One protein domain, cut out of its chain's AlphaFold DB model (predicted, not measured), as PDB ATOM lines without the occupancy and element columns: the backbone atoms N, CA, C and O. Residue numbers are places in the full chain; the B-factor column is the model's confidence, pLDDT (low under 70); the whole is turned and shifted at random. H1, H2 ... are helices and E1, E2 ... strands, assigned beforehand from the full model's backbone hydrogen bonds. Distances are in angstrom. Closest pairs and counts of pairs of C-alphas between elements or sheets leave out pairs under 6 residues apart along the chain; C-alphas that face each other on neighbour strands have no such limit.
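What this domain is: This is residues 8 to 173 of the 174 residues of an uncharacterized protein of Chloroflexia bacterium (UniProt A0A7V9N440). A long, twisted and curled sheet of seven strands has two helices, H2 and H3, packed on it lengthwise and touching each other. Near one end of E4 and E5, a small two-stranded sheet, E6 and E9, crosses the large one, while the short H1 only grazes the sheet near the other end. The printed part has 166 residues, with three named helices and nine named strands in the order H1 H2 E1 E2 E3 E4 E5 H3 E6 E7 E8 E9; the class is mixed. The large sheet runs E1 E2 E3 E4 E5 E7 E8, antiparallel throughout. The whole is compact, with a radius of gyration of the C-alphas of 17.4 A and spans of 51 by 38 by 24 A.

How they stand to each other: In the large sheet, E1, residues 45 to 50, E2, 53 to 60, E3, 69 to 79, E4, 85 to 99, and E5, 102 to 117, form a meander, each strand the antiparallel neighbour of the one before. Within hydrogen-bond range are N 47 and O 57 at 2.9 A, N 58 and O 73 at 2.9 A, N 74 and O 90 at 2.8 A, and N 97 and O 104 at 2.8 A. E5 bends by 57 degrees at residue 113. Beside it comes E7, residues 152 to 156, with N 105 and O 154 at 2.9 A, then the edge strand E8, residues 162 to 165, with N 155 and O 163 at 2.8 A. H3, residues 125 to 143, is on the sheet at a height of 8.4 A and runs along the strands, at 13 degrees to E4 on the local plane; the closest C-alphas of H3 and E4 are those of Ala 138 and Ser 91, 5.3 A apart. H2, residues 18 to 38, is on the sheet at a height of 8.5 A, making two layers, a helix on one face of a sheet. With residues 27 to 35 alone H2 touches H3, closest at the C-alphas of Val 31 and Lys 132, 6.1 A, at a steep tilt of 54 degrees, the same way. H1, residues 9 to 16, only grazes the sheet with residues 10 to 15. E6, residues 147 to 150, and E9, residues 169 to 172, are antiparallel, with N 148 and O 171 at 2.9 A; their sheet and the large one form a sandwich, two sheets face to face, their strands at 76 degrees. Every O i to N i+4 pair is within hydrogen-bond range in H1 and H2; in H3, 14 of 15 are.

Where its parts are: E4 and E5 each measure 43.1 A, E3 32.8 A, H2 29.9 A and H3 26.3 A. H1 begins at C-alpha 9, (-34.501, 48.607, -36.602), and E9 ends at C-alpha 172, (-56.000, 12.365, -22.751).

The domain as a whole: The C-alphas farthest apart, of Gly 100 and Ser 124, are 52.6 A apart. The printed part has no cut, and no link is long. Mean pLDDT of the printed part is 85.3; residues 8 to 15, 50 to 52 and 62 to 67 are under 70.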
ATOM      1  N   SER A   8     -36.290  45.530 -39.122       55.25
ATOM      2  CA  SER A   8     -34.946  46.060 -39.442       55.25
ATOM      3  C   SER A   8     -34.315  46.848 -38.296       55.25
ATOM      4  O   SER A   8     -33.208  46.532 -37.876       55.25
ATOM      5  N   ALA A   9     -35.017  47.833 -37.735       54.59
ATOM      6  CA  ALA A   9     -34.501  48.607 -36.602       54.59
ATOM      7  C   ALA A   9     -34.332  47.742 -35.344       54.59
ATOM      8  O   ALA A   9     -33.336  47.872 -34.635       54.59
ATOM      9  N   GLN A  10     -35.278  46.831 -35.104       62.72
ATOM     10  CA  GLN A  10     -35.221  45.918 -33.971       62.72
ATOM     11  C   GLN A  10     -34.099  44.884 -34.132       62.72
ATOM     12  O   GLN A  10     -33.320  44.715 -33.203       62.72
ATOM     13  N   ALA A  11     -33.920  44.306 -35.325       63.94
ATOM     14  CA  ALA A  11     -32.802  43.399 -35.597       63.94
ATOM     15  C   ALA A  11     -31.427  44.086 -35.468       63.94
ATOM     16  O   ALA A  11     -30.478  43.488 -34.967       63.94
ATOM     17  N   ILE A  12     -31.307  45.361 -35.865       60.53
ATOM     18  CA  ILE A  12     -30.076  46.152 -35.677       60.53
ATOM     19  C   ILE A  12     -29.807  46.407 -34.186       60.53
ATOM     20  O   ILE A  12     -28.673  46.262 -33.727       60.53
ATOM     21  N   LEU A  13     -30.841  46.775 -33.422       59.47
ATOM     22  CA  LEU A  13     -30.744  46.987 -31.974       59.47
ATOM     23  C   LEU A  13     -30.394  45.693 -31.233       59.47
ATOM     24  O   LEU A  13     -29.558  45.718 -30.334       59.47
ATOM     25  N   GLU A  14     -30.985  44.567 -31.615       64.25
ATOM     26  CA  GLU A  14     -30.678  43.253 -31.044       64.25
ATOM     27  C   GLU A  14     -29.251  42.814 -31.405       64.25
ATOM     28  O   GLU A  14     -28.515  42.370 -30.526       64.25
ATOM     29  N   GLY A  15     -28.798  43.057 -32.640       67.69
ATOM     30  CA  GLY A  15     -27.411  42.820 -33.050       67.69
ATOM     31  C   GLY A  15     -26.388  43.631 -32.244       67.69
ATOM     32  O   GLY A  15     -25.347  43.105 -31.859       67.69
ATOM     33  N   ALA A  16     -26.694  44.891 -31.912       75.50
ATOM     34  CA  ALA A  16     -25.838  45.722 -31.056       75.50
ATOM     35  C   ALA A  16     -25.801  45.253 -29.587       75.50
ATOM     36  O   ALA A  16     -24.869  45.586 -28.857       75.50
ATOM     37  N   ASN A  17     -26.801  44.479 -29.161       84.69
ATOM     38  CA  ASN A  17     -26.942  43.954 -27.802       84.69
ATOM     39  C   ASN A  17     -26.720  42.433 -27.732       84.69
ATOM     40  O   ASN A  17     -27.125  41.799 -26.759       84.69
ATOM     41  N   TYR A  18     -26.059  41.847 -28.733       84.69
ATOM     42  CA  TYR A  18     -25.873  40.401 -28.858       84.69
ATOM     43  C   TYR A  18     -25.275  39.751 -27.600       84.69
ATOM     44  O   TYR A  18     -25.820  38.774 -27.093       84.69
ATOM     45  N   ASP A  19     -24.215  40.334 -27.032       88.25
ATOM     46  CA  ASP A  19     -23.566  39.810 -25.819       88.25
ATOM     47  C   ASP A  19     -24.492  39.837 -24.596       88.25
ATOM     48  O   ASP A  19     -24.489  38.924 -23.775       88.25
ATOM     49  N   ALA A  20     -25.299  40.894 -24.476       90.56
ATOM     50  CA  ALA A  20     -26.285  41.025 -23.412       90.56
ATOM     51  C   ALA A  20     -27.396  39.976 -23.559       90.56
ATOM     52  O   ALA A  20     -27.752  39.303 -22.594       90.56
ATOM     53  N   ILE A  21     -27.908  39.794 -24.773       90.50
ATOM     54  CA  ILE A  21     -28.909  38.767 -25.055       90.50
ATOM     55  C   ILE A  21     -28.339  37.378 -24.753       90.50
ATOM     56  O   ILE A  21     -28.994  36.597 -24.071       90.50
ATOM     57  N   ASN A  22     -27.109  37.079 -25.177       90.81
ATOM     58  CA  ASN A  22     -26.470  35.795 -24.888       90.81
ATOM     59  C   ASN A  22     -26.335  35.523 -23.391       90.81
ATOM     60  O   ASN A  22     -26.638  34.415 -22.966       90.81
ATOM     61  N   ALA A  23     -25.970  36.525 -22.588       91.94
ATOM     62  CA  ALA A  23     -25.899  36.357 -21.140       91.94
ATOM     63  C   ALA A  23     -27.267  35.988 -20.526       91.94
ATOM     64  O   ALA A  23     -27.344  35.142 -19.633       91.94
ATOM     65  N   ILE A  24     -28.363  36.554 -21.049       93.88
ATOM     66  CA  ILE A  24     -29.724  36.150 -20.667       93.88
ATOM     67  C   ILE A  24     -30.002  34.706 -21.102       93.88
ATOM     68  O   ILE A  24     -30.512  33.921 -20.305       93.88
ATOM     69  N   LEU A  25     -29.680  34.343 -22.347       93.81
ATOM     70  CA  LEU A  25     -29.914  32.990 -22.866       93.81
ATOM     71  C   LEU A  25     -29.099  31.930 -22.103       93.81
ATOM     72  O   LEU A  25     -29.615  30.845 -21.855       93.81
ATOM     73  N   ASP A  26     -27.883  32.251 -21.655       94.06
ATOM     74  CA  ASP A  26     -27.061  31.386 -20.797       94.06
ATOM     75  C   ASP A  26     -27.704  31.162 -19.421       94.06
ATOM     76  O   ASP A  26     -27.743  30.036 -18.906       94.06
ATOM     77  N   ALA A  27     -28.268  32.219 -18.829       94.12
ATOM     78  CA  ALA A  27     -29.017  32.108 -17.582       94.12
ATOM     79  C   ALA A  27     -30.283  31.250 -17.756       94.12
ATOM     80  O   ALA A  27     -30.588  30.419 -16.900       94.12
ATOM     81  N   VAL A  28     -30.993  31.406 -18.877       95.31
ATOM     82  CA  VAL A  28     -32.153  30.572 -19.224       95.31
ATOM     83  C   VAL A  28     -31.752  29.110 -19.405       95.31
ATOM     84  O   VAL A  28     -32.402  28.234 -18.841       95.31
ATOM     85  N   GLU A  29     -30.687  28.829 -20.156       95.31
ATOM     86  CA  GLU A  29     -30.217  27.460 -20.380       95.31
ATOM     87  C   GLU A  29     -29.847  26.780 -19.059       95.31
ATOM     88  O   GLU A  29     -30.184  25.620 -18.835       95.31
ATOM     89  N   THR A  30     -29.246  27.522 -18.127       94.44
ATOM     90  CA  THR A  30     -28.976  27.018 -16.775       94.44
ATOM     91  C   THR A  30     -30.264  26.595 -16.061       94.44
ATOM     92  O   THR A  30     -30.303  25.544 -15.415       94.44
ATOM     93  N   VAL A  31     -31.344  27.371 -16.199       95.06
ATOM     94  CA  VAL A  31     -32.659  26.997 -15.660       95.06
ATOM     95  C   VAL A  31     -33.224  25.763 -16.369       95.06
ATOM     96  O   VAL A  31     -33.690  24.847 -15.692       95.06
ATOM     97  N   PHE A  32     -33.148  25.692 -17.699       94.88
ATOM     98  CA  PHE A  32     -33.575  24.523 -18.475       94.88
ATOM     99  C   PHE A  32     -32.865  23.244 -18.025       94.88
ATOM    100  O   PHE A  32     -33.521  22.243 -17.739       94.88
ATOM    101  N   LEU A  33     -31.543  23.294 -17.864       93.19
ATOM    102  CA  LEU A  33     -30.753  22.172 -17.358       93.19
ATOM    103  C   LEU A  33     -31.135  21.797 -15.918       93.19
ATOM    104  O   LEU A  33     -31.171  20.614 -15.581       93.19
ATOM    105  N   SER A  34     -31.470  22.772 -15.070       93.44
ATOM    106  CA  SER A  34     -31.974  22.493 -13.720       93.44
ATOM    107  C   SER A  34     -33.305  21.736 -13.758       93.44
ATOM    108  O   SER A  34     -33.445  20.737 -13.058       93.44
ATOM    109  N   ILE A  35     -34.258  22.173 -14.586       91.19
ATOM    110  CA  ILE A  35     -35.577  21.533 -14.755       91.19
ATOM    111  C   ILE A  35     -35.413  20.120 -15.319       91.19
ATOM    112  O   ILE A  35     -35.991  19.162 -14.807       91.19
ATOM    113  N   ALA A  36     -34.566  19.968 -16.336       90.56
ATOM    114  CA  ALA A  36     -34.208  18.682 -16.914       90.56
ATOM    115  C   ALA A  36     -33.756  17.665 -15.855       90.56
ATOM    116  O   ALA A  36     -34.227  16.525 -15.837       90.56
ATOM    117  N   VAL A  37     -32.859  18.091 -14.961       91.56
ATOM    118  CA  VAL A  37     -32.338  17.266 -13.865       91.56
ATOM    119  C   VAL A  37     -33.414  16.999 -12.810       91.56
ATOM    120  O   VAL A  37     -33.603  15.843 -12.426       91.56
ATOM    121  N   GLU A  38     -34.132  18.035 -12.371       91.75
ATOM    122  CA  GLU A  38     -35.185  17.961 -11.349       91.75
ATOM    123  C   GLU A  38     -36.282  16.958 -11.735       91.75
ATOM    124  O   GLU A  38     -36.669  16.106 -10.931       91.75
ATOM    125  N   HIS A  39     -36.703  16.979 -13.002       87.00
ATOM    126  CA  HIS A  39     -37.774  16.127 -13.519       87.00
ATOM    127  C   HIS A  39     -37.287  14.876 -14.260       87.00
ATOM    128  O   HIS A  39     -38.105  14.101 -14.759       87.00
ATOM    129  N   ARG A  40     -35.970  14.632 -14.302       87.75
ATOM    130  CA  ARG A  40     -35.347  13.463 -14.955       87.75
ATOM    131  C   ARG A  40     -35.757  13.304 -16.425       87.75
ATOM    132  O   ARG A  40     -35.979  12.182 -16.893       87.75
ATOM    133  N   LEU A  41     -35.860  14.421 -17.140       85.06
ATOM    134  CA  LEU A  41     -36.202  14.433 -18.560       85.06
ATOM    135  C   LEU A  41     -35.100  13.732 -19.378       85.06
ATOM    136  O   LEU A  41     -33.919  13.765 -19.026       85.06
ATOM    137  N   ARG A  42     -35.484  13.059 -20.467       80.69
ATOM    138  CA  ARG A  42     -34.573  12.354 -21.388       80.69
ATOM    139  C   ARG A  42     -34.813  12.839 -22.811       80.69
ATOM    140  O   ARG A  42     -35.921  13.259 -23.117       80.69
ATOM    141  N   GLY A  43     -33.795  12.742 -23.670       77.50
ATOM    142  CA  GLY A  43     -33.915  13.159 -25.073       77.50
ATOM    143  C   GLY A  43     -34.228  14.649 -25.207       77.50
ATOM    144  O   GLY A  43     -35.102  15.027 -25.977       77.50
ATOM    145  N   ILE A  44     -33.578  15.466 -24.378       86.88
ATOM    146  CA  ILE A  44     -33.767  16.912 -24.380       86.88
ATOM    147  C   ILE A  44     -32.942  17.494 -25.513       86.88
ATOM    148  O   ILE A  44     -31.742  17.233 -25.607       86.88
ATOM    149  N   GLU A  45     -33.584  18.316 -26.323       89.31
ATOM    150  CA  GLU A  45     -32.937  19.110 -27.354       89.31
ATOM    151  C   GLU A  45     -33.034  20.576 -26.952       89.31
ATOM    152  O   GLU A  45     -34.077  21.041 -26.491       89.31
ATOM    153  N   THR A  46     -31.924  21.303 -27.059       90.56
ATOM    154  CA  THR A  46     -31.895  22.744 -26.813       90.56
ATOM    155  C   THR A  46     -31.403  23.445 -28.060       90.56
ATOM    156  O   THR A  46     -30.293  23.196 -28.529       90.56
ATOM    157  N   GLU A  47     -32.242  24.319 -28.595       88.88
ATOM    158  CA  GLU A  47     -31.950  25.116 -29.778       88.88
ATOM    159  C   GLU A  47     -31.843  26.582 -29.368       88.88
ATOM    160  O   GLU A  47     -32.680  27.096 -28.627       88.88
ATOM    161  N   ARG A  48     -30.798  27.261 -29.843       85.88
ATOM    162  CA  ARG A  48     -30.549  28.686 -29.595       85.88
ATOM    163  C   ARG A  48     -30.553  29.441 -30.916       85.88
ATOM    164  O   ARG A  48     -30.055  28.921 -31.909       85.88
ATOM    165  N   TRP A  49     -31.010  30.690 -30.870       71.19
ATOM    166  CA  TRP A  49     -30.985  31.659 -31.966       71.19
ATOM    167  C   TRP A  49     -31.677  31.182 -33.240       71.19
ATOM    168  O   TRP A  49     -31.079  30.569 -34.125       71.19
ATOM    169  N   ARG A  50     -32.933  31.595 -33.403       65.38
ATOM    170  CA  ARG A  50     -33.553  31.567 -34.720       65.38
ATOM    171  C   ARG A  50     -33.001  32.728 -35.538       65.38
ATOM    172  O   ARG A  50     -32.773  33.816 -35.018       65.38
ATOM    173  N   TRP A  51     -32.779  32.497 -36.826       62.66
ATOM    174  CA  TRP A  51     -32.187  33.471 -37.751       62.66
ATOM    175  C   TRP A  51     -32.934  34.817 -37.823       62.66
ATOM    176  O   TRP A  51     -32.372  35.792 -38.315       62.66
ATOM    177  N   ASP A  52     -34.178  34.876 -37.344       67.19
ATOM    178  CA  ASP A  52     -35.025  36.063 -37.294       67.19
ATOM    179  C   ASP A  52     -35.261  36.622 -35.881       67.19
ATOM    180  O   ASP A  52     -35.773  37.737 -35.783       67.19
ATOM    181  N   GLN A  53     -34.910  35.902 -34.803       79.25
ATOM    182  CA  GLN A  53     -35.120  36.394 -33.440       79.25
ATOM    183  C   GLN A  53     -34.258  35.719 -32.350       79.25
ATOM    184  O   GLN A  53     -34.040  34.502 -32.371       79.25
ATOM    185  N   PRO A  54     -33.825  36.493 -31.339       87.44
ATOM    186  CA  PRO A  54     -33.171  35.983 -30.134       87.44
ATOM    187  C   PRO A  54     -34.098  35.093 -29.300       87.44
ATOM    188  O   PRO A  54     -35.023  35.559 -28.624       87.44
ATOM    189  N   GLU A  55     -33.821  33.794 -29.314       91.81
ATOM    190  CA  GLU A  55     -34.577  32.814 -28.544       91.81
ATOM    191  C   GLU A  55     -33.744  31.613 -28.116       91.81
ATOM    192  O   GLU A  55     -32.688  31.323 -28.682       91.81
ATOM    193  N   ILE A  56     -34.268  30.899 -27.125       93.31
ATOM    194  CA  ILE A  56     -33.823  29.563 -26.756       93.31
ATOM    195  C   ILE A  56     -35.043  28.680 -26.507       93.31
ATOM    196  O   ILE A  56     -36.024  29.107 -25.890       93.31
ATOM    197  N   VAL A  57     -34.987  27.454 -27.009       93.69
ATOM    198  CA  VAL A  57     -36.056  26.463 -26.917       93.69
ATOM    199  C   VAL A  57     -35.484  25.204 -26.295       93.69
ATOM    200  O   VAL A  57     -34.468  24.709 -26.766       93.69
ATOM    201  N   MET A  58     -36.138  24.680 -25.262       94.19
ATOM    202  CA  MET A  58     -35.903  23.332 -24.756       94.19
ATOM    203  C   MET A  58     -37.085  22.455 -25.150       94.19
ATOM    204  O   MET A  58     -38.197  22.672 -24.670       94.19
ATOM    205  N   SER A  59     -36.831  21.462 -25.990       92.00
ATOM    206  CA  SER A  59     -37.803  20.460 -26.419       92.00
ATOM    207  C   SER A  59     -37.520  19.131 -25.736       92.00
ATOM    208  O   SER A  59     -36.366  18.765 -25.510       92.00
ATOM    209  N   TRP A  60     -38.572  18.391 -25.413       88.94
ATOM    210  CA  TRP A  60     -38.452  17.023 -24.935       88.94
ATOM    211  C   TRP A  60     -39.641  16.197 -25.402       88.94
ATOM    212  O   TRP A  60     -40.769  16.682 -25.532       88.94
ATOM    213  N   PHE A  61     -39.379  14.913 -25.604       78.50
ATOM    214  CA  PHE A  61     -40.431  13.925 -25.749       78.50
ATOM    215  C   PHE A  61     -40.674  13.259 -24.393       78.50
ATOM    216  O   PHE A  61     -39.729  13.046 -23.620       78.50
ATOM    217  N   PRO A  62     -41.927  12.927 -24.054       66.62
ATOM    218  CA  PRO A  62     -42.181  12.005 -22.966       66.62
ATOM    219  C   PRO A  62     -41.471  10.676 -23.254       66.62
ATOM    220  O   PRO A  62     -41.144  10.340 -24.391       66.62
ATOM    221  N   VAL A  63     -41.219   9.905 -22.195       61.12
ATOM    222  CA  VAL A  63     -40.797   8.503 -22.333       61.12
ATOM    223  C   VAL A  63     -41.772   7.815 -23.300       61.12
ATOM    224  O   VAL A  63     -42.967   8.046 -23.124       61.12
ATOM    225  N   PRO A  64     -41.307   7.006 -24.276       55.22
ATOM    226  CA  PRO A  64     -42.173   6.444 -25.308       55.22
ATOM    227  C   PRO A  64     -43.444   5.838 -24.699       55.22
ATOM    228  O   PRO A  64     -43.366   4.934 -23.858       55.22
ATOM    229  N   ARG A  65     -44.599   6.375 -25.095       56.22
ATOM    230  CA  ARG A  65     -45.945   5.911 -24.725       56.22
ATOM    231  C   ARG A  65     -46.769   5.739 -26.004       56.22
ATOM    232  O   ARG A  65     -46.290   6.012 -27.094       56.22
ATOM    233  N   SER A  66     -47.995   5.234 -25.884       52.84
ATOM    234  CA  SER A  66     -48.909   4.995 -27.014       52.84
ATOM    235  C   SER A  66     -49.226   6.249 -27.841       52.84
ATOM    236  O   SER A  66     -49.570   6.110 -29.012       52.84
ATOM    237  N   THR A  67     -49.071   7.444 -27.260       64.81
ATOM    238  CA  THR A  67     -49.267   8.728 -27.939       64.81
ATOM    239  C   THR A  67     -48.073   9.645 -27.679       64.81
ATOM    240  O   THR A  67     -47.910  10.174 -26.577       64.81
ATOM    241  N   ASP A  68     -47.229   9.841 -28.691       77.88
ATOM    242  CA  ASP A  68     -46.051  10.705 -28.590       77.88
ATOM    243  C   ASP A  68     -46.465  12.181 -28.698       77.88
ATOM    244  O   ASP A  68     -46.580  12.750 -29.783       77.88
ATOM    245  N   VAL A  69     -46.716  12.812 -27.548       86.62
ATOM    246  CA  VAL A  69     -46.952  14.261 -27.456       86.62
ATOM    247  C   VAL A  69     -45.625  14.969 -27.223       86.62
ATOM    248  O   VAL A  69     -45.094  14.931 -26.113       86.62
ATOM    249  N   GLY A  70     -45.097  15.639 -28.243       88.56
ATOM    250  CA  GLY A  70     -43.914  16.480 -28.099       88.56
ATOM    251  C   GLY A  70     -44.217  17.735 -27.283       88.56
ATOM    252  O   GLY A  70     -45.325  18.273 -27.338       88.56
ATOM    253  N   LYS A  71     -43.249  18.193 -26.483       90.94
ATOM    254  CA  LYS A  71     -43.388  19.381 -25.630       90.94
ATOM    255  C   LYS A  71     -42.158  20.266 -25.759       90.94
ATOM    256  O   LYS A  71     -41.050  19.769 -25.953       90.94
ATOM    257  N   ASN A  72     -42.342  21.577 -25.648       92.81
ATOM    258  CA  ASN A  72     -41.224  22.504 -25.533       92.81
ATOM    259  C   ASN A  72     -41.543  23.696 -24.635       92.81
ATOM    260  O   ASN A  72     -42.702  24.064 -24.448       92.81
ATOM    261  N   ILE A  73     -40.488  24.310 -24.107       93.81
ATOM    262  CA  ILE A  73     -40.528  25.634 -23.496       93.81
ATOM    263  C   ILE A  73     -39.631  26.533 -24.323       93.81
ATOM    264  O   ILE A  73     -38.490  26.188 -24.626       93.81
ATOM    265  N   ARG A  74     -40.145  27.705 -24.662       92.88
ATOM    266  CA  ARG A  74     -39.472  28.723 -25.452       92.88
ATOM    267  C   ARG A  74     -39.338  29.993 -24.635       92.88
ATOM    268  O   ARG A  74     -40.312  30.457 -24.045       92.88
ATOM    269  N   ILE A  75     -38.151  30.588 -24.668       94.62
ATOM    270  CA  ILE A  75     -37.917  31.942 -24.172       94.62
ATOM    271  C   ILE A  75     -37.508  32.830 -25.334       94.62
ATOM    272  O   ILE A  75     -36.531  32.550 -26.024       94.62
ATOM    273  N   PHE A  76     -38.246  33.916 -25.517       92.12
ATOM    274  CA  PHE A  76     -37.928  34.985 -26.454       92.12
ATOM    275  C   PHE A  76     -37.422  36.206 -25.687       92.12
ATOM    276  O   PHE A  76     -38.024  36.591 -24.682       92.12
ATOM    277  N   VAL A  77     -36.347  36.831 -26.164       91.62
ATOM    278  CA  VAL A  77     -35.723  37.984 -25.500       91.62
ATOM    279  C   VAL A  77     -35.773  39.197 -26.418       91.62
ATOM    280  O   VAL A  77     -35.028  39.260 -27.378       91.62
ATOM    281  N   LYS A  78     -36.576  40.213 -26.109       89.62
ATOM    282  CA  LYS A  78     -36.549  41.490 -26.853       89.62
ATOM    283  C   LYS A  78     -36.061  42.644 -26.011       89.62
ATOM    284  O   LYS A  78     -36.167  42.624 -24.789       89.62
ATOM    285  N   MET A  79     -35.647  43.716 -26.671       87.50
ATOM    286  CA  MET A  79     -35.508  45.016 -26.021       87.50
ATOM    287  C   MET A  79     -36.890  45.542 -25.599       87.50
ATOM    288  O   MET A  79     -37.801  45.649 -26.419       87.50
ATOM    289  N   GLY A  80     -37.051  45.897 -24.322       82.31
ATOM    290  CA  GLY A  80     -38.246  46.581 -23.804       82.31
ATOM    291  C   GLY A  80     -38.165  48.109 -23.866       82.31
ATOM    292  O   GLY A  80     -39.054  48.817 -23.399       82.31
ATOM    293  N   GLY A  81     -37.071  48.630 -24.415       78.75
ATOM    294  CA  GLY A  81     -36.720  50.043 -24.455       78.75
ATOM    295  C   GLY A  81     -35.208  50.183 -24.593       78.75
ATOM    296  O   GLY A  81     -34.547  49.272 -25.075       78.75
ATOM    297  N   SER A  82     -34.642  51.302 -24.145       76.12
ATOM    298  CA  SER A  82     -33.186  51.513 -24.165       76.12
ATOM    299  C   SER A  82     -32.446  50.898 -22.971       76.12
ATOM    300  O   SER A  82     -31.224  50.812 -23.008       76.12
ATOM    301  N   THR A  83     -33.157  50.510 -21.908       79.94
ATOM    302  CA  THR A  83     -32.551  50.202 -20.599       79.94
ATOM    303  C   THR A  83     -32.860  48.814 -20.052       79.94
ATOM    304  O   THR A  83     -32.363  48.477 -18.984       79.94
ATOM    305  N   HIS A  84     -33.701  48.023 -20.719       89.12
ATOM    306  CA  HIS A  84     -34.066  46.697 -20.228       89.12
ATOM    307  C   HIS A  84     -34.455  45.748 -21.360       89.12
ATOM    308  O   HIS A  84     -34.860  46.166 -22.450       89.12
ATOM    309  N   PHE A  85     -34.374  44.460 -21.047       92.44
ATOM    310  CA  PHE A  85     -34.793  43.344 -21.877       92.44
ATOM    311  C   PHE A  85     -36.081  42.747 -21.310       92.44
ATOM    312  O   PHE A  85     -36.317  42.768 -20.103       92.44
ATOM    313  N   ILE A  86     -36.921  42.214 -22.184       93.00
ATOM    314  CA  ILE A  86     -38.148  41.505 -21.847       93.00
ATOM    315  C   ILE A  86     -37.962  40.063 -22.296       93.00
ATOM    316  O   ILE A  86     -37.879  39.794 -23.494       93.00
ATOM    317  N   CYS A  87     -37.951  39.151 -21.332       93.94
ATOM    318  CA  CYS A  87     -37.969  37.714 -21.564       93.94
ATOM    319  C   CYS A  87     -39.420  37.236 -21.525       93.94
ATOM    320  O   CYS A  87     -40.040  37.247 -20.461       93.94
ATOM    321  N   ALA A  88     -39.980  36.847 -22.665       93.94
ATOM    322  CA  ALA A  88     -41.295  36.222 -22.742       93.94
ATOM    323  C   ALA A  88     -41.146  34.701 -22.693       93.94
ATOM    324  O   ALA A  88     -40.322  34.146 -23.418       93.94
ATOM    325  N   VAL A  89     -41.939  34.051 -21.844       94.56
ATOM    326  CA  VAL A  89     -41.944  32.595 -21.689       94.56
ATOM    327  C   VAL A  89     -43.168  32.014 -22.376       94.56
ATOM    328  O   VAL A  89     -44.281  32.459 -22.116       94.56
ATOM    329  N   GLU A  90     -42.975  31.000 -23.205       93.19
ATOM    330  CA  GLU A  90     -44.043  30.235 -23.840       93.19
ATOM    331  C   GLU A  90     -43.799  28.744 -23.621       93.19
ATOM    332  O   GLU A  90     -42.660  28.286 -23.592       93.19
ATOM    333  N   SER A  91     -44.874  27.981 -23.475       92.88
ATOM    334  CA  SER A  91     -44.833  26.520 -23.491       92.88
ATOM    335  C   SER A  91     -45.690  26.033 -24.642       92.88
ATOM    336  O   SER A  91     -46.712  26.651 -24.958       92.88
ATOM    337  N   ASN A  92     -45.298  24.929 -25.262       92.25
ATOM    338  CA  ASN A  92     -46.057  24.312 -26.337       92.25
ATOM    339  C   ASN A  92     -46.133  22.802 -26.153       92.25
ATOM    340  O   ASN A  92     -45.199  22.173 -25.654       92.25
ATOM    341  N   ALA A  93     -47.227  22.230 -26.638       91.88
ATOM    342  CA  ALA A  93     -47.368  20.805 -26.871       91.88
ATOM    343  C   ALA A  93     -47.818  20.589 -28.314       91.88
ATOM    344  O   ALA A  93     -48.618  21.369 -28.836       91.88
ATOM    345  N   TRP A  94     -47.336  19.526 -28.949       91.06
ATOM    346  CA  TRP A  94     -47.820  19.111 -30.259       91.06
ATOM    347  C   TRP A  94     -48.004  17.602 -30.333       91.06
ATOM    348  O   TRP A  94     -47.331  16.833 -29.646       91.06
ATOM    349  N   PHE A  95     -48.928  17.194 -31.189       89.31
ATOM    350  CA  PHE A  95     -49.216  15.802 -31.493       89.31
ATOM    351  C   PHE A  95     -49.430  15.664 -33.000       89.31
ATOM    352  O   PHE A  95     -50.111  16.492 -33.603       89.31
ATOM    353  N   ASP A  96     -48.839  14.628 -33.591       89.06
ATOM    354  CA  ASP A  96     -48.920  14.358 -35.024       89.06
ATOM    355  C   ASP A  96     -49.855  13.175 -35.289       89.06
ATOM    356  O   ASP A  96     -49.547  12.023 -34.979       89.06
ATOM    357  N   GLU A  97     -50.994  13.462 -35.907       89.44
ATOM    358  CA  GLU A  97     -51.946  12.470 -36.389       89.44
ATOM    359  C   GLU A  97     -51.648  12.124 -37.850       89.44
ATOM    360  O   GLU A  97     -51.412  13.005 -38.676       89.44
ATOM    361  N   HIS A  98     -51.644  10.835 -38.186       87.75
ATOM    362  CA  HIS A  98     -51.391  10.382 -39.553       87.75
ATOM    363  C   HIS A  98     -52.713  10.069 -40.263       87.75
ATOM    364  O   HIS A  98     -53.416   9.128 -39.898       87.75
ATOM    365  N   GLU A  99     -53.015  10.824 -41.320       87.19
ATOM    366  CA  GLU A  99     -54.174  10.636 -42.196       87.19
ATOM    367  C   GLU A  99     -53.686  10.191 -43.587       87.19
ATOM    368  O   GLU A  99     -53.435  11.006 -44.481       87.19
ATOM    369  N   GLY A 100     -53.502   8.880 -43.774       87.06
ATOM    370  CA  GLY A 100     -52.930   8.330 -45.009       87.06
ATOM    371  C   GLY A 100     -51.490   8.807 -45.229       87.06
ATOM    372  O   GLY A 100     -50.628   8.557 -44.391       87.06
ATOM    373  N   ASP A 101     -51.246   9.513 -46.338       84.88
ATOM    374  CA  ASP A 101     -49.937  10.095 -46.685       84.88
ATOM    375  C   ASP A 101     -49.745  11.528 -46.147       84.88
ATOM    376  O   ASP A 101     -48.792  12.219 -46.518       84.88
ATOM    377  N   THR A 102     -50.673  12.014 -45.319       88.50
ATOM    378  CA  THR A 102     -50.623  13.361 -44.738       88.50
ATOM    379  C   THR A 102     -50.455  13.304 -43.228       88.50
ATOM    380  O   THR A 102     -50.900  12.361 -42.574       88.50
ATOM    381  N   ILE A 103     -49.803  14.327 -42.676       90.06
ATOM    382  CA  ILE A 103     -49.658  14.503 -41.229       90.06
ATOM    383  C   ILE A 103     -50.500  15.705 -40.826       90.06
ATOM    384  O   ILE A 103     -50.332  16.790 -41.378       90.06
ATOM    385  N   VAL A 104     -51.384  15.535 -39.854       90.94
ATOM    386  CA  VAL A 104     -52.081  16.635 -39.193       90.94
ATOM    387  C   VAL A 104     -51.389  16.888 -37.862       90.94
ATOM    388  O   VAL A 104     -51.449  16.069 -36.949       90.94
ATOM    389  N   ARG A 105     -50.701  18.025 -37.757       90.38
ATOM    390  CA  ARG A 105     -50.067  18.456 -36.512       90.38
ATOM    391  C   ARG A 105     -51.035  19.310 -35.716       90.38
ATOM    392  O   ARG A 105     -51.352  20.424 -36.132       90.38
ATOM    393  N   HIS A 106     -51.428  18.814 -34.555       91.12
ATOM    394  CA  HIS A 106     -52.205  19.530 -33.550       91.12
ATOM    395  C   HIS A 106     -51.259  20.278 -32.605       91.12
ATOM    396  O   HIS A 106     -50.204  19.755 -32.245       91.12
ATOM    397  N   TRP A 107     -51.605  21.504 -32.209       90.38
ATOM    398  CA  TRP A 107     -50.760  22.390 -31.406       90.38
ATOM    399  C   TRP A 107     -51.542  23.045 -30.260       90.38
ATOM    400  O   TRP A 107     -52.617  23.615 -30.442       90.38
ATOM    401  N   GLY A 108     -50.975  22.959 -29.059       89.62
ATOM    402  CA  GLY A 108     -51.434  23.632 -27.854       89.62
ATOM    403  C   GLY A 108     -50.382  24.647 -27.436       89.62
ATOM    404  O   GLY A 108     -49.195  24.325 -27.372       89.62
ATOM    405  N   ASN A 109     -50.800  25.881 -27.175       90.44
ATOM    406  CA  ASN A 109     -49.903  26.952 -26.756       90.44
ATOM    407  C   ASN A 109     -50.330  27.499 -25.397       90.44
ATOM    408  O   ASN A 109     -51.507  27.751 -25.144       90.44
ATOM    409  N   PHE A 110     -49.340  27.728 -24.547       88.38
ATOM    410  CA  PHE A 110     -49.489  28.507 -23.337       88.38
ATOM    411  C   PHE A 110     -48.543  29.697 -23.395       88.38
ATOM    412  O   PHE A 110     -47.324  29.555 -23.266       88.38
ATOM    413  N   ALA A 111     -49.124  30.881 -23.557       86.31
ATOM    414  CA  ALA A 111     -48.412  32.132 -23.382       86.31
ATOM    415  C   ALA A 111     -48.205  32.380 -21.882       86.31
ATOM    416  O   ALA A 111     -49.139  32.704 -21.142       86.31
ATOM    417  N   GLY A 112     -46.970  32.196 -21.427       83.94
ATOM    418  CA  GLY A 112     -46.563  32.510 -20.070       83.94
ATOM    419  C   GLY A 112     -46.457  34.017 -19.831       83.94
ATOM    420  O   GLY A 112     -46.820  34.862 -20.647       83.94
ATOM    421  N   SER A 113     -45.961  34.371 -18.648       87.81
ATOM    422  CA  SER A 113     -45.699  35.769 -18.295       87.81
ATOM    423  C   SER A 113     -44.328  36.224 -18.792       87.81
ATOM    424  O   SER A 113     -43.453  35.416 -19.092       87.81
ATOM    425  N   THR A 114     -44.121  37.538 -18.809       92.81
ATOM    426  CA  THR A 114     -42.822  38.139 -19.108       92.81
ATOM    427  C   THR A 114     -42.013  38.395 -17.834       92.81
ATOM    428  O   THR A 114     -42.574  38.588 -16.750       92.81
ATOM    429  N   VAL A 115     -40.689  38.442 -17.971       93.50
ATOM    430  CA  VAL A 115     -39.745  38.911 -16.949       93.50
ATOM    431  C   VAL A 115     -38.929  40.050 -17.542       93.50
ATOM    432  O   VAL A 115     -38.408  39.927 -18.647       93.50
ATOM    433  N   ASN A 116     -38.830  41.160 -16.817       94.38
ATOM    434  CA  ASN A 116     -37.978  42.275 -17.216       94.38
ATOM    435  C   ASN A 116     -36.586  42.062 -16.625       94.38
ATOM    436  O   ASN A 116     -36.471  41.862 -15.417       94.38
ATOM    437  N   ILE A 117     -35.562  42.126 -17.470       93.12
ATOM    438  CA  ILE A 117     -34.155  42.028 -17.090       93.12
ATOM    439  C   ILE A 117     -33.509  43.391 -17.308       93.12
ATOM    440  O   ILE A 117     -33.471  43.908 -18.425       93.12
ATOM    441  N   THR A 118     -33.041  43.985 -16.221       91.00
ATOM    442  CA  THR A 118     -32.443  45.322 -16.196       91.00
ATOM    443  C   THR A 118     -30.939  45.278 -16.424       91.00
ATOM    444  O   THR A 118     -30.419  46.112 -17.162       91.00
ATOM    445  N   ASP A 119     -30.256  44.275 -15.864       89.12
ATOM    446  CA  ASP A 119     -28.847  43.997 -16.137       89.12
ATOM    447  C   ASP A 119     -28.671  42.562 -16.674       89.12
ATOM    448  O   ASP A 119     -28.717  41.595 -15.911       89.12
ATOM    449  N   PRO A 120     -28.465  42.394 -17.990       86.38
ATOM    450  CA  PRO A 120     -28.290  41.083 -18.610       86.38
ATOM    451  C   PRO A 120     -26.979  40.392 -18.218       86.38
ATOM    452  O   PRO A 120     -26.897  39.170 -18.275       86.38
ATOM    453  N   ARG A 121     -25.936  41.148 -17.845       85.75
ATOM    454  CA  ARG A 121     -24.615  40.584 -17.513       85.75
ATOM    455  C   ARG A 121     -24.568  40.061 -16.089       85.75
ATOM    456  O   ARG A 121     -23.715  39.241 -15.754       85.75
ATOM    457  N   THR A 122     -25.429  40.578 -15.223       87.56
ATOM    458  CA  THR A 122     -25.499  40.171 -13.824       87.56
ATOM    459  C   THR A 122     -26.947  40.221 -13.374       87.56
ATOM    460  O   THR A 122     -27.374  41.169 -12.717       87.56
ATOM    461  N   LEU A 123     -27.701  39.171 -13.719       89.75
ATOM    462  CA  LEU A 123     -29.073  39.026 -13.251       89.75
ATOM    463  C   LEU A 123     -29.083  39.092 -11.725       89.75
ATOM    464  O   LEU A 123     -28.397  38.328 -11.038       89.75
ATOM    465  N   SER A 124     -29.898  39.988 -11.182       92.06
ATOM    466  CA  SER A 124     -30.131  40.038  -9.748       92.06
ATOM    467  C   SER A 124     -30.725  38.713  -9.254       92.06
ATOM    468  O   SER A 124     -31.337  37.942 -10.002       92.06
ATOM    469  N   ALA A 125     -30.604  38.454  -7.950       91.62
ATOM    470  CA  ALA A 125     -31.230  37.284  -7.334       91.62
ATOM    471  C   ALA A 125     -32.757  37.265  -7.548       91.62
ATOM    472  O   ALA A 125     -33.355  36.200  -7.701       91.62
ATOM    473  N   LEU A 126     -33.387  38.446  -7.594       92.81
ATOM    474  CA  LEU A 126     -34.813  38.578  -7.871       92.81
ATOM    475  C   LEU A 126     -35.147  38.212  -9.322       92.81
ATOM    476  O   LEU A 126     -36.064  37.426  -9.534       92.81
ATOM    477  N   GLU A 127     -34.415  38.749 -10.299       93.25
ATOM    478  CA  GLU A 127     -34.620  38.442 -11.723       93.25
ATOM    479  C   GLU A 127     -34.397  36.956 -12.010       93.25
ATOM    480  O   GLU A 127     -35.234  36.330 -12.654       93.25
ATOM    481  N   SER A 128     -33.332  36.374 -11.454       92.19
ATOM    482  CA  SER A 128     -33.032  34.943 -11.585       92.19
ATOM    483  C   SER A 128     -34.154  34.074 -11.011       92.19
ATOM    484  O   SER A 128     -34.606  33.127 -11.656       92.19
ATOM    485  N   ARG A 129     -34.655  34.420  -9.816       94.06
ATOM    486  CA  ARG A 129     -35.779  33.714  -9.184       94.06
ATOM    487  C   ARG A 129     -37.053  33.826 -10.019       94.06
ATOM    488  O   ARG A 129     -37.702  32.815 -10.257       94.06
ATOM    489  N   LEU A 130     -37.403  35.031 -10.472       94.12
ATOM    490  CA  LEU A 130     -38.596  35.252 -11.290       94.12
ATOM    491  C   LEU A 130     -38.512  34.496 -12.618       94.12
ATOM    492  O   LEU A 130     -39.502  33.897 -13.027       94.12
ATOM    493  N   LEU A 131     -37.347  34.498 -13.269       93.69
ATOM    494  CA  LEU A 131     -37.113  33.750 -14.500       93.69
ATOM    495  C   LEU A 131     -37.339  32.253 -14.281       93.69
ATOM    496  O   LEU A 131     -38.143  31.665 -15.003       93.69
ATOM    497  N   LYS A 132     -36.730  31.664 -13.241       94.44
ATOM    498  CA  LYS A 132     -36.966  30.257 -12.888       94.44
ATOM    499  C   LYS A 132     -38.447  29.978 -12.634       94.44
ATOM    500  O   LYS A 132     -39.006  29.096 -13.269       94.44
ATOM    501  N   GLU A 133     -39.104  30.776 -11.793       94.44
ATOM    502  CA  GLU A 133     -40.528  30.603 -11.468       94.44
ATOM    503  C   GLU A 133     -41.439  30.659 -12.704       94.44
ATOM    504  O   GLU A 133     -42.453  29.961 -12.763       94.44
ATOM    505  N   ARG A 134     -41.120  31.497 -13.701       94.62
ATOM    506  CA  ARG A 134     -41.894  31.544 -14.951       94.62
ATOM    507  C   ARG A 134     -41.661  30.317 -15.817       94.62
ATOM    508  O   ARG A 134     -42.627  29.818 -16.390       94.62
ATOM    509  N   ILE A 135     -40.421  29.848 -15.904       94.25
ATOM    510  CA  ILE A 135     -40.075  28.660 -16.684       94.25
ATOM    511  C   ILE A 135     -40.669  27.403 -16.035       94.25
ATOM    512  O   ILE A 135     -41.297  26.621 -16.741       94.25
ATOM    513  N   ASP A 136     -40.575  27.253 -14.711       92.81
ATOM    514  CA  ASP A 136     -41.199  26.147 -13.968       92.81
ATOM    515  C   ASP A 136     -42.717  26.116 -14.221       92.81
ATOM    516  O   ASP A 136     -43.280  25.093 -14.600       92.81
ATOM    517  N   ARG A 137     -43.390  27.270 -14.124       91.69
ATOM    518  CA  ARG A 137     -44.830  27.355 -14.413       91.69
ATOM    519  C   ARG A 137     -45.166  26.964 -15.857       91.69
ATOM    520  O   ARG A 137     -46.204  26.354 -16.102       91.69
ATOM    521  N   ALA A 138     -44.331  27.361 -16.816       91.88
ATOM    522  CA  ALA A 138     -44.506  27.005 -18.221       91.88
ATOM    523  C   ALA A 138     -44.282  25.503 -18.459       91.88
ATOM    524  O   ALA A 138     -45.014  24.894 -19.239       91.88
ATOM    525  N   TYR A 139     -43.323  24.896 -17.757       91.25
ATOM    526  CA  TYR A 139     -43.116  23.453 -17.743       91.25
ATOM    527  C   TYR A 139     -44.360  22.720 -17.221       91.25
ATOM    528  O   TYR A 139     -44.903  21.858 -17.919       91.25
ATOM    529  N   ASP A 140     -44.853  23.108 -16.042       89.88
ATOM    530  CA  ASP A 140     -45.963  22.442 -15.349       89.88
ATOM    531  C   ASP A 140     -47.248  22.384 -16.179       89.88
ATOM    532  O   ASP A 140     -47.984  21.394 -16.109       89.88
ATOM    533  N   GLN A 141     -47.489  23.404 -17.011       88.88
ATOM    534  CA  GLN A 141     -48.693  23.531 -17.832       88.88
ATOM    535  C   GLN A 141     -48.948  22.320 -18.738       88.88
ATOM    536  O   GLN A 141     -50.099  21.924 -18.915       88.88
ATOM    537  N   PHE A 142     -47.906  21.733 -19.327       83.06
ATOM    538  CA  PHE A 142     -48.049  20.555 -20.190       83.06
ATOM    539  C   PHE A 142     -47.403  19.308 -19.598       83.06
ATOM    540  O   PHE A 142     -47.773  18.205 -19.991       83.06
ATOM    541  N   SER A 143     -46.448  19.427 -18.673       80.38
ATOM    542  CA  SER A 143     -45.780  18.261 -18.086       80.38
ATOM    543  C   SER A 143     -46.689  17.467 -17.142       80.38
ATOM    544  O   SER A 143     -46.632  16.239 -17.158       80.38
ATOM    545  N   SER A 144     -47.546  18.155 -16.381       70.81
ATOM    546  CA  SER A 144     -48.433  17.562 -15.368       70.81
ATOM    547  C   SER A 144     -49.865  17.309 -15.854       70.81
ATOM    548  O   SER A 144     -50.648  16.657 -15.164       70.81
ATOM    549  N   SER A 145     -50.209  17.813 -17.040       73.69
ATOM    550  CA  SER A 145     -51.566  17.748 -17.577       73.69
ATOM    551  C   SER A 145     -51.915  16.343 -18.065       73.69
ATOM    552  O   SER A 145     -51.264  15.805 -18.959       73.69
ATOM    553  N   THR A 146     -52.979  15.775 -17.495       75.19
ATOM    554  CA  THR A 146     -53.605  14.516 -17.942       75.19
ATOM    555  C   THR A 146     -54.462  14.705 -19.190       75.19
ATOM    556  O   THR A 146     -54.819  13.741 -19.857       75.19
ATOM    557  N   GLU A 147     -54.812  15.951 -19.496       83.38
ATOM    558  CA  GLU A 147     -55.563  16.342 -20.678       83.38
ATOM    559  C   GLU A 147     -54.928  17.594 -21.279       83.38
ATOM    560  O   GLU A 147     -54.681  18.576 -20.576       83.38
ATOM    561  N   ILE A 148     -54.643  17.552 -22.578       85.00
ATOM    562  CA  ILE A 148     -54.100  18.686 -23.322       85.00
ATOM    563  C   ILE A 148     -55.109  19.082 -24.394       85.00
ATOM    564  O   ILE A 148     -55.481  18.271 -25.241       85.00
ATOM    565  N   ALA A 149     -55.532  20.346 -24.345       87.12
ATOM    566  CA  ALA A 149     -56.325  20.966 -25.394       87.12
ATOM    567  C   ALA A 149     -55.393  21.515 -26.483       87.12
ATOM    568  O   ALA A 149     -54.587  22.418 -26.235       87.12
ATOM    569  N   PHE A 150     -55.518  20.968 -27.686       88.81
ATOM    570  CA  PHE A 150     -54.909  21.488 -28.900       88.81
ATOM    571  C   PHE A 150     -55.951  22.343 -29.617       88.81
ATOM    572  O   PHE A 150     -56.997  21.841 -30.016       88.81
ATOM    573  N   THR A 151     -55.677  23.639 -29.735       88.19
ATOM    574  CA  THR A 151     -56.617  24.648 -30.261       88.19
ATOM    575  C   THR A 151     -56.265  25.104 -31.674       88.19
ATOM    576  O   THR A 151     -56.863  26.026 -32.228       88.19
ATOM    577  N   GLN A 152     -55.208  24.526 -32.237       87.69
ATOM    578  CA  GLN A 152     -54.690  24.843 -33.556       87.69
ATOM    579  C   GLN A 152     -54.262  23.552 -34.228       87.69
ATOM    580  O   GLN A 152     -53.695  22.675 -33.576       87.69
ATOM    581  N   ALA A 153     -54.457  23.464 -35.539       89.88
ATOM    582  CA  ALA A 153     -53.943  22.356 -36.317       89.88
ATOM    583  C   ALA A 153     -53.471  22.806 -37.702       89.88
ATOM    584  O   ALA A 153     -53.971  23.769 -38.296       89.88
ATOM    585  N   VAL A 154     -52.455  22.114 -38.206       89.69
ATOM    586  CA  VAL A 154     -51.911  22.307 -39.550       89.69
ATOM    587  C   VAL A 154     -51.811  20.954 -40.226       89.69
ATOM    588  O   VAL A 154     -51.142  20.050 -39.727       89.69
ATOM    589  N   ARG A 155     -52.425  20.831 -41.401       90.25
ATOM    590  CA  ARG A 155     -52.227  19.687 -42.283       90.25
ATOM    591  C   ARG A 155     -50.971  19.901 -43.121       90.25
ATOM    592  O   ARG A 155     -50.821  20.919 -43.795       90.25
ATOM    593  N   LEU A 156     -50.071  18.930 -43.072       87.44
ATOM    594  CA  LEU A 156     -48.820  18.867 -43.812       87.44
ATOM    595  C   LEU A 156     -48.978  17.848 -44.938       87.44
ATOM    596  O   LEU A 156     -49.066  16.638 -44.710       87.44
ATOM    597  N   PHE A 157     -49.021  18.351 -46.167       84.62
ATOM    598  CA  PHE A 157     -49.044  17.516 -47.359       84.62
ATOM    599  C   PHE A 157     -47.627  17.074 -47.744       84.62
ATOM    600  O   PHE A 157     -46.644  17.769 -47.482       84.62
ATOM    601  N   SER A 158     -47.519  15.949 -48.452       81.81
ATOM    602  CA  SER A 158     -46.247  15.411 -48.962       81.81
ATOM    603  C   SER A 158     -45.497  16.360 -49.911       81.81
ATOM    604  O   SER A 158     -44.289  16.231 -50.097       81.81
ATOM    605  N   ASN A 159     -46.188  17.349 -50.483       83.38
ATOM    606  CA  ASN A 159     -45.605  18.414 -51.302       83.38
ATOM    607  C   ASN A 159     -45.010  19.580 -50.477       83.38
ATOM    608  O   ASN A 159     -44.526  20.546 -51.064       83.38
ATOM    609  N   GLY A 160     -45.059  19.510 -49.142       75.00
ATOM    610  CA  GLY A 160     -44.503  20.506 -48.226       75.00
ATOM    611  C   GLY A 160     -45.370  21.748 -48.001       75.00
ATOM    612  O   GLY A 160     -44.943  22.645 -47.275       75.00
ATOM    613  N   HIS A 161     -46.569  21.832 -48.589       80.62
ATOM    614  CA  HIS A 161     -47.484  22.945 -48.342       80.62
ATOM    615  C   HIS A 161     -48.279  22.721 -47.046       80.62
ATOM    616  O   HIS A 161     -48.967  21.707 -46.942       80.62
ATOM    617  N   PRO A 162     -48.217  23.640 -46.064       83.81
ATOM    618  CA  PRO A 162     -49.072  23.583 -44.887       83.81
ATOM    619  C   PRO A 162     -50.446  24.211 -45.165       83.81
ATOM    620  O   PRO A 162     -50.534  25.280 -45.773       83.81
ATOM    621  N   GLU A 163     -51.509  23.592 -44.660       86.25
ATOM    622  CA  GLU A 163     -52.867  24.143 -44.625       86.25
ATOM    623  C   GLU A 163     -53.318  24.286 -43.168       86.25
ATOM    624  O   GLU A 163     -53.298  23.317 -42.410       86.25
ATOM    625  N   LEU A 164     -53.701  25.500 -42.763       82.81
ATOM    626  CA  LEU A 164     -54.304  25.736 -41.451       82.81
ATOM    627  C   LEU A 164     -55.711  25.151 -41.435       82.81
ATOM    628  O   LEU A 164     -56.512  25.457 -42.317       82.81
ATOM    629  N   ILE A 165     -56.014  24.366 -40.407       84.81
ATOM    630  CA  ILE A 165     -57.347  23.818 -40.182       84.81
ATOM    631  C   ILE A 165     -57.820  24.211 -38.778       84.81
ATOM    632  O   ILE A 165     -57.055  24.184 -37.813       84.81
ATOM    633  N   GLU A 166     -59.081  24.623 -38.670       73.44
ATOM    634  CA  GLU A 166     -59.719  24.870 -37.376       73.44
ATOM    635  C   GLU A 166     -60.265  23.542 -36.853       73.44
ATOM    636  O   GLU A 166     -61.288  23.044 -37.324       73.44
ATOM    637  N   GLN A 167     -59.541  22.948 -35.909       75.62
ATOM    638  CA  GLN A 167     -59.932  21.709 -35.254       75.62
ATOM    639  C   GLN A 167     -59.454  21.748 -33.805       75.62
ATOM    640  O   GLN A 167     -58.254  21.834 -33.549       75.62
ATOM    641  N   ASP A 168     -60.402  21.675 -32.874       78.25
ATOM    642  CA  ASP A 168     -60.103  21.528 -31.453       78.25
ATOM    643  C   ASP A 168     -60.005  20.037 -31.122       78.25
ATOM    644  O   ASP A 168     -60.955  19.275 -31.329       78.25
ATOM    645  N   VAL A 169     -58.853  19.615 -30.600       81.81
ATOM    646  CA  VAL A 169     -58.617  18.233 -30.169       81.81
ATOM    647  C   VAL A 169     -58.257  18.216 -28.695       81.81
ATOM    648  O   VAL A 169     -57.326  18.881 -28.249       81.81
ATOM    649  N   HIS A 170     -58.989  17.408 -27.936       82.06
ATOM    650  CA  HIS A 170     -58.690  17.115 -26.543       82.06
ATOM    651  C   HIS A 170     -58.052  15.739 -26.466       82.06
ATOM    652  O   HIS A 170     -58.698  14.732 -26.763       82.06
ATOM    653  N   LEU A 171     -56.780  15.694 -26.083       79.62
ATOM    654  CA  LEU A 171     -56.064  14.439 -25.926       79.62
ATOM    655  C   LEU A 171     -55.879  14.128 -24.449       79.62
ATOM    656  O   LEU A 171     -55.286  14.914 -23.707       79.62
ATOM    657  N   VAL A 172     -56.334  12.945 -24.050       77.56
ATOM    658  CA  VAL A 172     -56.000  12.365 -22.751       77.56
ATOM    659  C   VAL A 172     -54.615  11.736 -22.865       77.56
ATOM    660  O   VAL A 172     -54.391  10.857 -23.697       77.56
ATOM    661  N   VAL A 173     -53.679  12.220 -22.054       71.44
ATOM    662  CA  VAL A 173     -52.293  11.748 -22.027       71.44
ATOM    663  C   VAL A 173     -52.150  10.817 -20.825       71.44
ATOM    664  O   VAL A 173     -52.091  11.280 -19.685       71.44
TER     665      VAL A 173